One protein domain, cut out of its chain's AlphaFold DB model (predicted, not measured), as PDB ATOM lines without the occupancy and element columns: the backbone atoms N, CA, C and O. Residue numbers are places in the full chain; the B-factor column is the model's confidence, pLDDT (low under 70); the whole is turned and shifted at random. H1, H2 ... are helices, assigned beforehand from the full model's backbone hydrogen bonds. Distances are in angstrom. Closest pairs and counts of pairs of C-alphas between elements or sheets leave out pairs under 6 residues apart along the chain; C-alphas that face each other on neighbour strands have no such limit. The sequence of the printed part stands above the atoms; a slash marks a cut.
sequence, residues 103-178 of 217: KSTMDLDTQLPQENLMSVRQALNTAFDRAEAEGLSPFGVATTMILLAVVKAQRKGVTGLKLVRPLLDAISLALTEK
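This is residues 103 to 178 of the 217 residues of an uncharacterized protein of Pseudomonas helleri (UniProt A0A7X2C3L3). What shape? A zigzag of helices: H2 and H3 meet near their ends as a V, H4 folds back from H3, and residues 103 to 108 of H1 stick out. How built? 76 residues are printed, with named helices H1 to H4 in order and no named strand: all helix. How spread? Only just loose, close to compact: radius of gyration of the C-alphas 14.0 A, spans 39 by 30 by 29 A.

What begins? H1, residues 103 to 109, 10.0 A, starts at C-alpha 103 (366.233, 349.873, 196.497). What follows? H2, residues 114 to 133, measures 28.4 A; H3, 138 to 155, 25.8 A; H4, 160 to 176, 25.0 A, ends at C-alpha 176 (354.501, 361.770, 179.671).

What touches? H2, with residues 128 to 132 alone, touches H3 with 138 to 142 alone, at a steep tilt of 55 degrees, opposite ways; the closest C-alphas, Ala 131 and Val 141, are 6.3 A apart. The hairpin H3 and H4 only just touch, with 3 pairs of C-alphas within 8 A, the closest Val 150 and Leu 163, 7.0 A; H1 is apart from H2, H3 and H4. Backbones? O i to N i+4 pairs are within hydrogen-bond range throughout H2 and H3, 2 of 3 in H1, 10 of 13 in H4.

Any cut? The printed part has no cut; its three links are tight. Where is confidence low? pLDDT is under 70 at residues 103 to 108, 110 and 176 to 178.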
ATOM      1  N   LYS A 103     365.069 349.027 196.806       55.41
ATOM      2  CA  LYS A 103     366.233 349.873 196.497       55.41
ATOM      3  C   LYS A 103     367.504 349.070 196.178       55.41
ATOM      4  O   LYS A 103     368.158 349.347 195.186       55.41
ATOM      5  N   SER A 104     367.786 348.006 196.932       49.59
ATOM      6  CA  SER A 104     368.979 347.173 196.723       49.59
ATOM      7  C   SER A 104     368.984 346.370 195.417       49.59
ATOM      8  O   SER A 104     370.057 345.999 194.960       49.59
ATOM      9  N   THR A 105     367.825 346.087 194.812       62.25
ATOM     10  CA  THR A 105     367.740 345.367 193.526       62.25
ATOM     11  C   THR A 105     367.765 346.343 192.351       62.25
ATOM     12  O   THR A 105     368.507 346.126 191.401       62.25
ATOM     13  N   MET A 106     367.064 347.477 192.459       64.56
ATOM     14  CA  MET A 106     367.083 348.523 191.425       64.56
ATOM     15  C   MET A 106     368.471 349.151 191.239       64.56
ATOM     16  O   MET A 106     368.878 349.421 190.110       64.56
ATOM     17  N   ASP A 107     369.222 349.352 192.324       63.03
ATOM     18  CA  ASP A 107     370.581 349.897 192.242       63.03
ATOM     19  C   ASP A 107     371.529 348.945 191.488       63.03
ATOM     20  O   ASP A 107     372.447 349.404 190.816       63.03
ATOM     21  N   LEU A 108     371.293 347.629 191.544       68.25
ATOM     22  CA  LEU A 108     372.051 346.629 190.782       68.25
ATOM     23  C   LEU A 108     371.592 346.565 189.319       68.25
ATOM     24  O   LEU A 108     372.423 346.505 188.415       68.25
ATOM     25  N   ASP A 109     370.282 346.633 189.075       70.25
ATOM     26  CA  ASP A 109     369.714 346.590 187.724       70.25
ATOM     27  C   ASP A 109     370.114 347.820 186.890       70.25
ATOM     28  O   ASP A 109     370.370 347.716 185.692       70.25
ATOM     29  N   THR A 110     370.227 348.992 187.524       65.94
ATOM     30  CA  THR A 110     370.675 350.239 186.870       65.94
ATOM     31  C   THR A 110     372.170 350.258 186.545       65.94
ATOM     32  O   THR A 110     372.600 351.061 185.718       65.94
ATOM     33  N   GLN A 111     372.954 349.361 187.146       73.69
ATOM     34  CA  GLN A 111     374.381 349.181 186.861       73.69
ATOM     35  C   GLN A 111     374.643 348.167 185.741       73.69
ATOM     36  O   GLN A 111     375.796 347.968 185.353       73.69
ATOM     37  N   LEU A 112     373.602 347.513 185.210       75.19
ATOM     38  CA  LEU A 112     373.767 346.571 184.109       75.19
ATOM     39  C   LEU A 112     374.337 347.276 182.862       75.19
ATOM     40  O   LEU A 112     373.906 348.383 182.525       75.19
ATOM     41  N   PRO A 113     375.267 346.627 182.131       81.62
ATOM     42  CA  PRO A 113     375.758 347.143 180.862       81.62
ATOM     43  C   PRO A 113     374.610 347.449 179.895       81.62
ATOM     44  O   PRO A 113     373.671 346.660 179.763       81.62
ATOM     45  N   GLN A 114     374.711 348.568 179.172       77.50
ATOM     46  CA  GLN A 114     373.693 348.981 178.197       77.50
ATOM     47  C   GLN A 114     373.420 347.901 177.141       77.50
ATOM     48  O   GLN A 114     372.280 347.721 176.733       77.50
ATOM     49  N   GLU A 115     374.435 347.130 176.750       79.06
ATOM     50  CA  GLU A 115     374.299 346.004 175.817       79.06
ATOM     51  C   GLU A 115     373.329 344.929 176.330       79.06
ATOM     52  O   GLU A 115     372.493 344.437 175.570       79.06
ATOM     53  N   ASN A 116     373.359 344.625 177.632       77.75
ATOM     54  CA  ASN A 116     372.444 343.661 178.244       77.75
ATOM     55  C   ASN A 116     371.009 344.193 178.223       77.75
ATOM     56  O   ASN A 116     370.081 343.471 177.860       77.75
ATOM     57  N   LEU A 117     370.824 345.472 178.564       75.50
ATOM     58  CA  LEU A 117     369.512 346.121 178.514       75.50
ATOM     59  C   LEU A 117     368.964 346.174 177.080       75.50
ATOM     60  O   LEU A 117     367.779 345.924 176.865       75.50
ATOM     61  N   MET A 118     369.819 346.444 176.091       76.06
ATOM     62  CA  MET A 118     369.453 346.443 174.674       76.06
ATOM     63  C   MET A 118     369.064 345.049 174.178       76.06
ATOM     64  O   MET A 118     368.050 344.915 173.496       76.06
ATOM     65  N   SER A 119     369.804 344.009 174.568       80.44
ATOM     66  CA  SER A 119     369.470 342.620 174.233       80.44
ATOM     67  C   SER A 119     368.107 342.207 174.801       80.44
ATOM     68  O   SER A 119     367.275 341.653 174.080       80.44
ATOM     69  N   VAL A 120     367.830 342.549 176.065       79.81
ATOM     70  CA  VAL A 120     366.529 342.278 176.699       79.81
ATOM     71  C   VAL A 120     365.400 343.021 175.982       79.81
ATOM     72  O   VAL A 120     364.367 342.419 175.691       79.81
ATOM     73  N   ARG A 121     365.593 344.302 175.642       80.25
ATOM     74  CA  ARG A 121     364.611 345.083 174.868       80.25
ATOM     75  C   ARG A 121     364.330 344.456 173.507       80.25
ATOM     76  O   ARG A 121     363.172 344.316 173.136       80.25
ATOM     77  N   GLN A 122     365.370 344.040 172.790       81.88
ATOM     78  CA  GLN A 122     365.212 343.404 171.486       81.88
ATOM     79  C   GLN A 122     364.425 342.093 171.593       81.88
ATOM     80  O   GLN A 122     363.505 341.876 170.811       81.88
ATOM     81  N   ALA A 123     364.722 341.258 172.592       86.00
ATOM     82  CA  ALA A 123     363.979 340.022 172.828       86.00
ATOM     83  C   ALA A 123     362.496 340.278 173.146       86.00
ATOM     84  O   ALA A 123     361.632 339.533 172.681       86.00
ATOM     85  N   LEU A 124     362.192 341.331 173.913       86.12
ATOM     86  CA  LEU A 124     360.814 341.734 174.206       86.12
ATOM     87  C   LEU A 124     360.088 342.240 172.956       86.12
ATOM     88  O   LEU A 124     358.953 341.830 172.740       86.12
ATOM     89  N   ASN A 125     360.741 343.048 172.118       84.62
ATOM     90  CA  ASN A 125     360.163 343.513 170.854       84.62
ATOM     91  C   ASN A 125     359.867 342.334 169.920       84.62
ATOM     92  O   ASN A 125     358.746 342.191 169.459       84.62
ATOM     93  N   THR A 126     360.815 341.408 169.741       89.94
ATOM     94  CA  THR A 126     360.583 340.203 168.927       89.94
ATOM     95  C   THR A 126     359.435 339.346 169.463       89.94
ATOM     96  O   THR A 126     358.672 338.775 168.685       89.94
ATOM     97  N   ALA A 127     359.293 339.233 170.788       88.69
ATOM     98  CA  ALA A 127     358.164 338.526 171.386       88.69
ATOM     99  C   ALA A 127     356.832 339.255 171.145       88.69
ATOM    100  O   ALA A 127     355.820 338.592 170.923       88.69
ATOM    101  N   PHE A 128     356.846 340.590 171.170       92.25
ATOM    102  CA  PHE A 128     355.686 341.421 170.872       92.25
ATOM    103  C   PHE A 128     355.241 341.231 169.418       92.25
ATOM    104  O   PHE A 128     354.111 340.804 169.184       92.25
ATOM    105  N   ASP A 129     356.154 341.437 168.464       89.44
ATOM    106  CA  ASP A 129     355.895 341.328 167.022       89.44
ATOM    107  C   ASP A 129     355.381 339.931 166.653       89.44
ATOM    108  O   ASP A 129     354.462 339.765 165.852       89.44
ATOM    109  N   ARG A 130     355.942 338.890 167.281       92.50
ATOM    110  CA  ARG A 130     355.489 337.514 167.075       92.50
ATOM    111  C   ARG A 130     354.062 337.295 167.573       92.50
ATOM    112  O   ARG A 130     353.288 336.638 166.886       92.50
ATOM    113  N   ALA A 131     353.716 337.798 168.756       87.75
ATOM    114  CA  ALA A 131     352.368 337.646 169.296       87.75
ATOM    115  C   ALA A 131     351.334 338.415 168.454       87.75
ATOM    116  O   ALA A 131     350.222 337.927 168.253       87.75
ATOM    117  N   GLU A 132     351.715 339.573 167.911       89.62
ATOM    118  CA  GLU A 132     350.899 340.314 166.947       89.62
ATOM    119  C   GLU A 132     350.704 339.516 165.646       89.62
ATOM    120  O   GLU A 132     349.574 339.348 165.188       89.62
ATOM    121  N   ALA A 133     351.771 338.915 165.107       89.62
ATOM    122  CA  ALA A 133     351.697 338.036 163.937       89.62
ATOM    123  C   ALA A 133     350.855 336.764 164.174       89.62
ATOM    124  O   ALA A 133     350.303 336.200 163.231       89.62
ATOM    125  N   GLU A 134     350.726 336.320 165.428       91.94
ATOM    126  CA  GLU A 134     349.835 335.226 165.847       91.94
ATOM    127  C   GLU A 134     348.359 335.672 165.989       91.94
ATOM    128  O   GLU A 134     347.491 334.852 166.290       91.94
ATOM    129  N   GLY A 135     348.049 336.946 165.717       89.75
ATOM    130  CA  GLY A 135     346.689 337.483 165.625       89.75
ATOM    131  C   GLY A 135     346.197 338.226 166.869       89.75
ATOM    132  O   GLY A 135     345.013 338.565 166.942       89.75
ATOM    133  N   LEU A 136     347.059 338.485 167.859       86.38
ATOM    134  CA  LEU A 136     346.693 339.317 169.007       86.38
ATOM    135  C   LEU A 136     346.740 340.801 168.629       86.38
ATOM    136  O   LEU A 136     347.668 341.262 167.973       86.38
ATOM    137  N   SER A 137     345.778 341.583 169.123       87.75
ATOM    138  CA  SER A 137     345.874 343.042 169.036       87.75
ATOM    139  C   SER A 137     347.031 343.564 169.904       87.75
ATOM    140  O   SER A 137     347.330 342.951 170.935       87.75
ATOM    141  N   PRO A 138     347.621 344.734 169.593       83.69
ATOM    142  CA  PRO A 138     348.674 345.332 170.422       83.69
ATOM    143  C   PRO A 138     348.285 345.472 171.904       83.69
ATOM    144  O   PRO A 138     349.093 345.219 172.800       83.69
ATOM    145  N   PHE A 139     347.015 345.792 172.179       83.75
ATOM    146  CA  PHE A 139     346.455 345.809 173.533       83.75
ATOM    147  C   PHE A 139     346.500 344.425 174.206       83.75
ATOM    148  O   PHE A 139     346.904 344.302 175.366       83.75
ATOM    149  N   GLY A 140     346.102 343.376 173.480       80.44
ATOM    150  CA  GLY A 140     346.135 341.996 173.962       80.44
ATOM    151  C   GLY A 140     347.557 341.502 174.234       80.44
ATOM    152  O   GLY A 140     347.795 340.867 175.266       80.44
ATOM    153  N   VAL A 141     348.514 341.848 173.368       87.81
ATOM    154  CA  VAL A 141     349.938 341.530 173.558       87.81
ATOM    155  C   VAL A 141     350.482 342.217 174.813       87.81
ATOM    156  O   VAL A 141     351.006 341.538 175.699       87.81
ATOM    157  N   ALA A 142     350.286 343.534 174.952       84.25
ATOM    158  CA  ALA A 142     350.738 344.295 176.119       84.25
ATOM    159  C   ALA A 142     350.157 343.741 177.433       84.25
ATOM    160  O   ALA A 142     350.895 343.483 178.388       84.25
ATOM    161  N   THR A 143     348.848 343.473 177.458       85.19
ATOM    162  CA  THR A 143     348.157 342.886 178.617       85.19
ATOM    163  C   THR A 143     348.752 341.528 178.992       85.19
ATOM    164  O   THR A 143     349.057 341.274 180.159       85.19
ATOM    165  N   THR A 144     348.976 340.666 177.999       87.56
ATOM    166  CA  THR A 144     349.542 339.329 178.204       87.56
ATOM    167  C   THR A 144     350.971 339.399 178.740       87.56
ATOM    168  O   THR A 144     351.312 338.691 179.689       87.56
ATOM    169  N   MET A 145     351.807 340.278 178.185       89.75
ATOM    170  CA  MET A 145     353.188 340.462 178.635       89.75
ATOM    171  C   MET A 145     353.259 340.970 180.078       89.75
ATOM    172  O   MET A 145     354.024 340.416 180.872       89.75
ATOM    173  N   ILE A 146     352.438 341.961 180.443       88.75
ATOM    174  CA  ILE A 146     352.357 342.481 181.818       88.75
ATOM    175  C   ILE A 146     351.923 341.370 182.780       88.75
ATOM    176  O   ILE A 146     352.574 341.150 183.803       88.75
ATOM    177  N   LEU A 147     350.866 340.623 182.441       89.56
ATOM    178  CA  LEU A 147     350.372 339.525 183.273       89.56
ATOM    179  C   LEU A 147     351.445 338.447 183.482       89.56
ATOM    180  O   LEU A 147     351.695 338.023 184.613       89.56
ATOM    181  N   LEU A 148     352.118 338.024 182.409       90.62
ATOM    182  CA  LEU A 148     353.195 337.038 182.485       90.62
ATOM    183  C   LEU A 148     354.373 337.538 183.326       90.62
ATOM    184  O   LEU A 148     354.933 336.758 184.099       90.62
ATOM    185  N   ALA A 149     354.739 338.815 183.205       87.62
ATOM    186  CA  ALA A 149     355.797 339.422 184.006       87.62
ATOM    187  C   ALA A 149     355.446 339.400 185.502       87.62
ATOM    188  O   ALA A 149     356.245 338.918 186.309       87.62
ATOM    189  N   VAL A 150     354.229 339.824 185.865       88.44
ATOM    190  CA  VAL A 150     353.725 339.809 187.249       88.44
ATOM    191  C   VAL A 150     353.732 338.389 187.817       88.44
ATOM    192  O   VAL A 150     354.318 338.151 188.873       88.44
ATOM    193  N   VAL A 151     353.157 337.418 187.099       90.25
ATOM    194  CA  VAL A 151     353.086 336.016 187.548       90.25
ATOM    195  C   VAL A 151     354.483 335.413 187.715       90.25
ATOM    196  O   VAL A 151     354.753 334.727 188.704       90.25
ATOM    197  N   LYS A 152     355.402 335.661 186.772       90.94
ATOM    198  CA  LYS A 152     356.784 335.168 186.873       90.94
ATOM    199  C   LYS A 152     357.519 335.781 188.061       90.94
ATOM    200  O   LYS A 152     358.207 335.049 188.770       90.94
ATOM    201  N   ALA A 153     357.358 337.079 188.305       88.62
ATOM    202  CA  ALA A 153     357.999 337.754 189.425       88.62
ATOM    203  C   ALA A 153     357.463 337.253 190.778       88.62
ATOM    204  O   ALA A 153     358.248 336.945 191.675       88.62
ATOM    205  N   GLN A 154     356.147 337.044 190.899       88.38
ATOM    206  CA  GLN A 154     355.543 336.427 192.087       88.38
ATOM    207  C   GLN A 154     356.094 335.020 192.350       88.38
ATOM    208  O   GLN A 154     356.484 334.711 193.473       88.38
ATOM    209  N   ARG A 155     356.219 334.182 191.309       91.06
ATOM    210  CA  ARG A 155     356.832 332.840 191.415       91.06
ATOM    211  C   ARG A 155     358.304 332.871 191.840       91.06
ATOM    212  O   ARG A 155     358.823 331.855 192.292       91.06
ATOM    213  N   LYS A 156     358.980 334.012 191.690       89.00
ATOM    214  CA  LYS A 156     360.357 334.250 192.151       89.00
ATOM    215  C   LYS A 156     360.424 334.935 193.522       89.00
ATOM    216  O   LYS A 156     361.510 335.298 193.957       89.00
ATOM    217  N   GLY A 157     359.291 335.085 194.213       86.31
ATOM    218  CA  GLY A 157     359.222 335.645 195.563       86.31
ATOM    219  C   GLY A 157     359.086 337.168 195.619       86.31
ATOM    220  O   GLY A 157     359.206 337.749 196.697       86.31
ATOM    221  N   VAL A 158     358.822 337.841 194.493       84.50
ATOM    222  CA  VAL A 158     358.556 339.285 194.496       84.50
ATOM    223  C   VAL A 158     357.127 339.532 194.992       84.50
ATOM    224  O   VAL A 158     356.148 339.130 194.366       84.50
ATOM    225  N   THR A 159     357.008 340.191 196.142       83.50
ATOM    226  CA  THR A 159     355.728 340.489 196.802       83.50
ATOM    227  C   THR A 159     354.937 341.581 196.079       83.50
ATOM    228  O   THR A 159     355.530 342.473 195.477       83.50
ATOM    229  N   GLY A 160     353.607 341.591 196.234       80.25
ATOM    230  CA  GLY A 160     352.699 342.524 195.549       80.25
ATOM    231  C   GLY A 160     353.123 343.998 195.594       80.25
ATOM    232  O   GLY A 160     353.279 344.605 194.542       80.25
ATOM    233  N   LEU A 161     353.417 344.562 196.774       79.62
ATOM    234  CA  LEU A 161     353.830 345.975 196.899       79.62
ATOM    235  C   LEU A 161     355.112 346.318 196.120       79.62
ATOM    236  O   LEU A 161     355.240 347.429 195.612       79.62
ATOM    237  N   LYS A 162     356.030 345.357 195.968       79.44
ATOM    238  CA  LYS A 162     357.261 345.521 195.176       79.44
ATOM    239  C   LYS A 162     356.990 345.492 193.667       79.44
ATOM    240  O   LYS A 162     357.781 346.036 192.908       79.44
ATOM    241  N   LEU A 163     355.876 344.892 193.240       82.88
ATOM    242  CA  LEU A 163     355.421 344.860 191.843       82.88
ATOM    243  C   LEU A 163     354.608 346.096 191.460       82.88
ATOM    244  O   LEU A 163     354.619 346.487 190.299       82.88
ATOM    245  N   VAL A 164     353.922 346.729 192.414       83.94
ATOM    246  CA  VAL A 164     353.115 347.926 192.129       83.94
ATOM    247  C   VAL A 164     353.998 349.094 191.681       83.94
ATOM    248  O   VAL A 164     353.648 349.783 190.728       83.94
ATOM    249  N   ARG A 165     355.166 349.298 192.304       81.06
ATOM    250  CA  ARG A 165     356.081 350.401 191.959       81.06
ATOM    251  C   ARG A 165     356.471 350.452 190.470       81.06
ATOM    252  O   ARG A 165     356.184 351.473 189.850       81.06
ATOM    253  N   PRO A 166     357.054 349.396 189.862       79.62
ATOM    254  CA  PRO A 166     357.422 349.436 188.446       79.62
ATOM    255  C   PRO A 166     356.215 349.611 187.511       79.62
ATOM    256  O   PRO A 166     356.360 350.209 186.450       79.62
ATOM    257  N   LEU A 167     355.017 349.153 187.901       84.75
ATOM    258  CA  LEU A 167     353.791 349.388 187.126       84.75
ATOM    259  C   LEU A 167     353.375 350.865 187.152       84.75
ATOM    260  O   LEU A 167     353.052 351.427 186.109       84.75
ATOM    261  N   LEU A 168     353.425 351.516 188.318       83.69
ATOM    262  CA  LEU A 168     353.141 352.951 188.441       83.69
ATOM    263  C   LEU A 168     354.176 353.811 187.710       83.69
ATOM    264  O   LEU A 168     353.821 354.838 187.128       83.69
ATOM    265  N   ASP A 169     355.444 353.398 187.719       79.81
ATOM    266  CA  ASP A 169     356.510 354.067 186.972       79.81
ATOM    267  C   ASP A 169     356.271 353.952 185.458       79.81
ATOM    268  O   ASP A 169     356.355 354.957 184.753       79.81
ATOM    269  N   ALA A 170     355.891 352.766 184.970       81.12
ATOM    270  CA  ALA A 170     355.545 352.548 183.566       81.12
ATOM    271  C   ALA A 170     354.325 353.377 183.130       81.12
ATOM    272  O   ALA A 170     354.361 354.009 182.076       81.12
ATOM    273  N   ILE A 171     353.274 353.434 183.958       83.19
ATOM    274  CA  ILE A 171     352.099 354.286 183.710       83.19
ATOM    275  C   ILE A 171     352.518 355.759 183.668       83.19
ATOM    276  O   ILE A 171     352.175 356.462 182.725       83.19
ATOM    277  N   SER A 172     353.302 356.223 184.649       77.12
ATOM    278  CA  SER A 172     353.785 357.611 184.693       77.12
ATOM    279  C   SER A 172     354.560 357.976 183.427       77.12
ATOM    280  O   SER A 172     354.343 359.048 182.868       77.12
ATOM    281  N   LEU A 173     355.437 357.079 182.965       75.31
ATOM    282  CA  LEU A 173     356.214 357.280 181.749       75.31
ATOM    283  C   LEU A 173     355.298 357.371 180.524       75.31
ATOM    284  O   LEU A 173     355.383 358.354 179.793       75.31
ATOM    285  N   ALA A 174     354.366 356.429 180.363       75.44
ATOM    286  CA  ALA A 174     353.414 356.407 179.251       75.44
ATOM    287  C   ALA A 174     352.509 357.652 179.193       75.44
ATOM    288  O   ALA A 174     352.129 358.085 178.111       75.44
ATOM    289  N   LEU A 175     352.189 358.263 180.340       76.94
ATOM    290  CA  LEU A 175     351.431 359.520 180.395       76.94
ATOM    291  C   LEU A 175     352.253 360.739 179.936       76.94
ATOM    292  O   LEU A 175     351.681 361.746 179.522       76.94
ATOM    293  N   THR A 176     353.583 360.674 180.039       68.56
ATOM    294  CA  THR A 176     354.501 361.770 179.671       68.56
ATOM    295  C   THR A 176     355.115 361.610 178.283       68.56
ATOM    296  O   THR A 176     355.387 362.602 177.604       68.56
ATOM    297  N   GLU A 177     355.317 360.371 177.843       63.06
ATOM    298  CA  GLU A 177     355.821 360.043 176.520       63.06
ATOM    299  C   GLU A 177     354.670 360.126 175.519       63.06
ATOM    300  O   GLU A 177     353.909 359.183 175.318       63.06
ATOM    301  N   LYS A 178     354.549 361.272 174.843       55.22
ATOM    302  CA  LYS A 178     353.766 361.301 173.606       55.22
ATOM    303  C   LYS A 178     354.425 360.334 172.620       55.22
ATOM    304  O   LYS A 178     355.648 360.429 172.454       55.22
TER     305      LYS A 178